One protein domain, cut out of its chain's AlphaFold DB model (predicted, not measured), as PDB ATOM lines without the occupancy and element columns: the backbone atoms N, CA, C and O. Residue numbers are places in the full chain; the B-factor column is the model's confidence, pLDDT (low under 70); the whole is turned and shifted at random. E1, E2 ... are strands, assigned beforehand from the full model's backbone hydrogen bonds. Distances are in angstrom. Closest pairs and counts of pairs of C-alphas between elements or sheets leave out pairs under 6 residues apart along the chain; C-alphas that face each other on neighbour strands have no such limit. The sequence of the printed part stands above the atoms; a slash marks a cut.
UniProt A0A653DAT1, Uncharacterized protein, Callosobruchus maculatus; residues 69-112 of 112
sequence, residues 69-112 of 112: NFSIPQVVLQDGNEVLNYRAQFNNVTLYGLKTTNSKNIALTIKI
ATOM      1  N   ASN A  69     157.905 205.896 184.981       69.06
ATOM      2  CA  ASN A  69     158.062 206.938 185.999       69.06
ATOM      3  C   ASN A  69     157.703 206.393 187.385       69.06
ATOM      4  O   ASN A  69     156.959 207.019 188.144       69.06
ATOM      5  N   PHE A  70     158.196 205.196 187.703       79.25
ATOM      6  CA  PHE A  70     158.001 204.622 189.025       79.25
ATOM      7  C   PHE A  70     158.906 205.338 190.031       79.25
ATOM      8  O   PHE A  70     160.126 205.159 190.032       79.25
ATOM      9  N   SER A  71     158.291 206.177 190.862       82.50
ATOM     10  CA  SER A  71     158.963 206.914 191.930       82.50
ATOM     11  C   SER A  71     158.694 206.252 193.273       82.50
ATOM     12  O   SER A  71     157.547 206.138 193.703       82.50
ATOM     13  N   ILE A  72     159.765 205.835 193.940       86.62
ATOM     14  CA  ILE A  72     159.736 205.282 195.289       86.62
ATOM     15  C   ILE A  72     159.988 206.436 196.267       86.62
ATOM     16  O   ILE A  72     161.026 207.100 196.165       86.62
ATOM     17  N   PRO A  73     159.074 206.694 197.221       86.81
ATOM     18  CA  PRO A  73     159.188 207.839 198.121       86.81
ATOM     19  C   PRO A  73     160.419 207.741 199.023       86.81
ATOM     20  O   PRO A  73     161.087 208.746 199.248       86.81
ATOM     21  N   GLN A  74     160.748 206.536 199.491       88.12
ATOM     22  CA  GLN A  74     161.899 206.302 200.349       88.12
ATOM     23  C   GLN A  74     162.463 204.896 200.140       88.12
ATOM     24  O   GLN A  74     161.727 203.909 200.167       88.12
ATOM     25  N   VAL A  75     163.779 204.810 199.974       88.56
ATOM     26  CA  VAL A  75     164.548 203.562 199.965       88.56
ATOM     27  C   VAL A  75     165.569 203.642 201.091       88.56
ATOM     28  O   VAL A  75     166.377 204.568 201.137       88.56
ATOM     29  N   VAL A  76     165.538 202.674 202.006       88.88
ATOM     30  CA  VAL A  76     166.525 202.557 203.084       88.88
ATOM     31  C   VAL A  76     167.391 201.339 202.798       88.88
ATOM     32  O   VAL A  76     166.905 200.213 202.853       88.88
ATOM     33  N   LEU A  77     168.664 201.573 202.491       87.56
ATOM     34  CA  LEU A  77     169.670 200.520 202.416       87.56
ATOM     35  C   LEU A  77     170.359 200.452 203.770       87.56
ATOM     36  O   LEU A  77     171.005 201.412 204.193       87.56
ATOM     37  N   GLN A  78     170.180 199.341 204.469       88.69
ATOM     38  CA  GLN A  78     170.867 199.077 205.718       88.69
ATOM     39  C   GLN A  78     171.510 197.708 205.624       88.69
ATOM     40  O   GLN A  78     170.823 196.719 205.387       88.69
ATOM     41  N   ASP A  79     172.820 197.684 205.792       84.19
ATOM     42  CA  ASP A  79     173.615 196.475 205.694       84.19
ATOM     43  C   ASP A  79     174.907 196.685 206.492       84.19
ATOM     44  O   ASP A  79     175.318 197.819 206.780       84.19
ATOM     45  N   GLY A  80     175.489 195.592 206.962       81.25
ATOM     46  CA  GLY A  80     176.597 195.654 207.895       81.25
ATOM     47  C   GLY A  80     176.801 194.406 208.733       81.25
ATOM     48  O   GLY A  80     175.914 193.572 208.902       81.25
ATOM     49  N   ASN A  81     178.009 194.302 209.271       81.88
ATOM     50  CA  ASN A  81     178.452 193.269 210.201       81.88
ATOM     51  C   ASN A  81     178.927 193.915 211.519       81.88
ATOM     52  O   ASN A  81     178.763 195.116 211.727       81.88
ATOM     53  N   GLU A  82     179.523 193.138 212.431       78.69
ATOM     54  CA  GLU A  82     179.982 193.653 213.736       78.69
ATOM     55  C   GLU A  82     180.998 194.806 213.630       78.69
ATOM     56  O   GLU A  82     181.108 195.612 214.550       78.69
ATOM     57  N   VAL A  83     181.718 194.914 212.510       80.12
ATOM     58  CA  VAL A  83     182.817 195.878 212.331       80.12
ATOM     59  C   VAL A  83     182.384 197.107 211.532       80.12
ATOM     60  O   VAL A  83     182.910 198.199 211.748       80.12
ATOM     61  N   LEU A  84     181.416 196.967 210.625       79.81
ATOM     62  CA  LEU A  84     180.932 198.076 209.814       79.81
ATOM     63  C   LEU A  84     179.421 197.975 209.627       79.81
ATOM     64  O   LEU A  84     178.930 197.039 209.006       79.81
ATOM     65  N   ASN A  85     178.701 198.980 210.118       87.88
ATOM     66  CA  ASN A  85     177.270 199.148 209.895       87.88
ATOM     67  C   ASN A  85     177.044 200.416 209.079       87.88
ATOM     68  O   ASN A  85     177.472 201.493 209.499       87.88
ATOM     69  N   TYR A  86     176.356 200.310 207.942       89.31
ATOM     70  CA  TYR A  86     175.966 201.473 207.152       89.31
ATOM     71  C   TYR A  86     174.451 201.535 206.958       89.31
ATOM     72  O   TYR A  86     173.749 200.528 206.861       89.31
ATOM     73  N   ARG A  87     173.935 202.765 206.936       89.75
ATOM     74  CA  ARG A  87     172.533 203.078 206.667       89.75
ATOM     75  C   ARG A  87     172.489 204.251 205.698       89.75
ATOM     76  O   ARG A  87     172.826 205.370 206.074       89.75
ATOM     77  N   ALA A  88     172.051 203.996 204.474       88.31
ATOM     78  CA  ALA A  88     171.801 205.013 203.463       88.31
ATOM     79  C   ALA A  88     170.290 205.172 203.262       88.31
ATOM     80  O   ALA A  88     169.561 204.188 203.135       88.31
ATOM     81  N   GLN A  89     169.815 206.415 203.260       89.12
ATOM     82  CA  GLN A  89     168.412 206.739 203.017       89.12
ATOM     83  C   GLN A  89     168.323 207.594 201.759       89.12
ATOM     84  O   GLN A  89     168.931 208.661 201.691       89.12
ATOM     85  N   PHE A  90     167.570 207.117 200.775       87.50
ATOM     86  CA  PHE A  90     167.319 207.813 199.522       87.50
ATOM     87  C   PHE A  90     165.851 208.201 199.470       87.50
ATOM     88  O   PHE A  90     164.981 207.343 199.609       87.50
ATOM     89  N   ASN A  91     165.582 209.483 199.260       89.25
ATOM     90  CA  ASN A  91     164.227 209.996 199.114       89.25
ATOM     91  C   ASN A  91     163.940 210.260 197.635       89.25
ATOM     92  O   ASN A  91     164.840 210.653 196.896       89.25
ATOM     93  N   ASN A  92     162.686 210.073 197.219       88.06
ATOM     94  CA  ASN A  92     162.211 210.372 195.862       88.06
ATOM     95  C   ASN A  92     163.065 209.724 194.753       88.06
ATOM     96  O   ASN A  92     163.488 210.386 193.804       88.06
ATOM     97  N   VAL A  93     163.330 208.423 194.879       83.88
ATOM     98  CA  VAL A  93     164.090 207.666 193.874       83.88
ATOM     99  C   VAL A  93     163.188 207.374 192.685       83.88
ATOM    100  O   VAL A  93     162.163 206.716 192.845       83.88
ATOM    101  N   THR A  94     163.576 207.804 191.486       80.81
ATOM    102  CA  THR A  94     162.845 207.479 190.253       80.81
ATOM    103  C   THR A  94     163.602 206.428 189.445       80.81
ATOM    104  O   THR A  94     164.800 206.573 189.182       80.81
ATOM    105  N   LEU A  95     162.899 205.359 189.063       78.19
ATOM    106  CA  LEU A  95     163.438 204.282 188.236       78.19
ATOM    107  C   LEU A  95     163.288 204.608 186.748       78.19
ATOM    108  O   LEU A  95     162.189 204.924 186.296       78.19
ATOM    109  N   TYR A  96     164.363 204.437 185.975       76.94
ATOM    110  CA  TYR A  96     164.348 204.576 184.518       76.94
ATOM    111  C   TYR A  96     164.905 203.318 183.833       76.94
ATOM    112  O   TYR A  96     165.724 202.590 184.391       76.94
ATOM    113  N   GLY A  97     164.487 203.069 182.586       70.62
ATOM    114  CA  GLY A  97     165.032 201.982 181.750       70.62
ATOM    115  C   GLY A  97     164.163 200.724 181.625       70.62
ATOM    116  O   GLY A  97     164.527 199.811 180.890       70.62
ATOM    117  N   LEU A  98     162.973 200.701 182.237       70.50
ATOM    118  CA  LEU A  98     162.028 199.566 182.189       70.50
ATOM    119  C   LEU A  98     161.309 199.390 180.833       70.50
ATOM    120  O   LEU A  98     160.452 198.527 180.680       70.50
ATOM    121  N   LYS A  99     161.642 200.211 179.830       67.62
ATOM    122  CA  LYS A  99     161.014 200.205 178.500       67.62
ATOM    123  C   LYS A  99     161.596 199.150 177.549       67.62
ATOM    124  O   LYS A  99     160.919 198.775 176.595       67.62
ATOM    125  N   THR A 100     162.846 198.722 177.733       63.88
ATOM    126  CA  THR A 100     163.559 197.931 176.718       63.88
ATOM    127  C   THR A 100     163.634 196.454 177.096       63.88
ATOM    128  O   THR A 100     163.938 196.096 178.222       63.88
ATOM    129  N   THR A 101     163.381 195.562 176.139       57.69
ATOM    130  CA  THR A 101     163.388 194.098 176.342       57.69
ATOM    131  C   THR A 101     164.797 193.493 176.449       57.69
ATOM    132  O   THR A 101     164.940 192.285 176.572       57.69
ATOM    133  N   ASN A 102     165.848 194.323 176.397       55.69
ATOM    134  CA  ASN A 102     167.262 193.920 176.405       55.69
ATOM    135  C   ASN A 102     168.104 194.686 177.451       55.69
ATOM    136  O   ASN A 102     169.337 194.665 177.403       55.69
ATOM    137  N   SER A 103     167.477 195.412 178.382       47.25
ATOM    138  CA  SER A 103     168.193 196.220 179.374       47.25
ATOM    139  C   SER A 103     168.773 195.357 180.494       47.25
ATOM    140  O   SER A 103     168.119 195.042 181.480       47.25
ATOM    141  N   LYS A 104     170.069 195.050 180.387       57.88
ATOM    142  CA  LYS A 104     170.878 194.554 181.517       57.88
ATOM    143  C   LYS A 104     171.249 195.656 182.523       57.88
ATOM    144  O   LYS A 104     171.877 195.365 183.531       57.88
ATOM    145  N   ASN A 105     170.880 196.910 182.248       56.03
ATOM    146  CA  ASN A 105     171.255 198.076 183.045       56.03
ATOM    147  C   ASN A 105     170.005 198.893 183.396       56.03
ATOM    148  O   ASN A 105     169.355 199.450 182.509       56.03
ATOM    149  N   ILE A 106     169.688 198.958 184.689       61.47
ATOM    150  CA  ILE A 106     168.660 199.834 185.264       61.47
ATOM    151  C   ILE A 106     169.394 201.048 185.836       61.47
ATOM    152  O   ILE A 106     170.308 200.887 186.643       61.47
ATOM    153  N   ALA A 107     169.024 202.255 185.404       64.38
ATOM    154  CA  ALA A 107     169.626 203.485 185.910       64.38
ATOM    155  C   ALA A 107     168.769 204.058 187.046       64.38
ATOM    156  O   ALA A 107     167.564 204.262 186.886       64.38
ATOM    157  N   LEU A 108     169.410 204.331 188.183       66.75
ATOM    158  CA  LEU A 108     168.809 204.997 189.335       66.75
ATOM    159  C   LEU A 108     169.310 206.437 189.372       66.75
ATOM    160  O   LEU A 108     170.514 206.669 189.479       66.75
ATOM    161  N   THR A 109     168.404 207.408 189.284       62.19
ATOM    162  CA  THR A 109     168.760 208.814 189.503       62.19
ATOM    163  C   THR A 109     168.249 209.245 190.866       62.19
ATOM    164  O   THR A 109     167.048 209.223 191.129       62.19
ATOM    165  N   ILE A 110     169.179 209.639 191.731       60.94
ATOM    166  CA  ILE A 110     168.882 210.211 193.041       60.94
ATOM    167  C   ILE A 110     168.847 211.728 192.862       60.94
ATOM    168  O   ILE A 110     169.842 212.321 192.442       60.94
ATOM    169  N   LYS A 111     167.707 212.355 193.158       60.34
ATOM    170  CA  LYS A 111     167.637 213.810 193.313       60.34
ATOM    171  C   LYS A 111     167.951 214.135 194.771       60.34
ATOM    172  O   LYS A 111     167.175 213.763 195.648       60.34
ATOM    173  N   ILE A 112     169.111 214.750 194.997       53.22
ATOM    174  CA  ILE A 112     169.551 215.278 196.296       53.22
ATOM    175  C   ILE A 112     169.056 216.716 196.416       53.22
ATOM    176  O   ILE A 112     169.209 217.451 195.413       53.22
TER     177      ILE A 112
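This is residues 69 to 112 of the 112 residues of an uncharacterized protein of Callosobruchus maculatus (UniProt A0A653DAT1). A long two-stranded hairpin, E1 and E2, is sharply bent into a V, with the short strand E3 added beside the last residues of E2. The tight turn of the hairpin sticks out at one tip with residues 80 to 85, and the loop between E2 and E3 sticks out at the other with residues 99 to 104. The 44 printed residues include three named strands, E1, E2 and E3 along the chain, and no named helix; the class is all strand. The sheet has the order E1, E2, E3, antiparallel throughout, and is a meander, each strand the antiparallel neighbour of the one before. The whole is only just loose, close to extended, with a radius of gyration of the C-alphas of 13.6 A, and elongated, spanning 41 by 22 by 13 A.

E2, residues 85 to 96, is the longest strand, 29.0 A from first to last C-alpha. E1, residues 70 to 80, measures 28.0 A and begins with C-alpha 70 at (158.001, 204.622, 189.025). E3, residues 107 to 109, measures 6.5 A and ends with C-alpha 109 at (168.760, 208.814, 189.503).

E2 is the inner strand of the twisted sheet. E1 and E2 form an antiparallel hairpin, with 161 degrees between their directions. E1 bends by 70 degrees at residue 73 and E2 by 78 degrees at residue 92; these two C-alphas face each other at 4.5 A. N 75 and O 90 are within hydrogen-bond range at 2.8 A, as are N 88 and O 77 at 2.8 A. E2 and E3 form a second antiparallel hairpin; C-alphas 95 and 108 face each other at 5.5 A, and N 96 and O 107 are within hydrogen-bond range at 3.3 A. The edge strands E1 and E3 are apart.

The two C-alphas farthest apart are those of Val 83 and Thr 101, at 40.9 A. The printed part has no cut, and no link is long. The mean pLDDT of the printed part is 75.9; residue 69 and residues 99 to 112 are under 70.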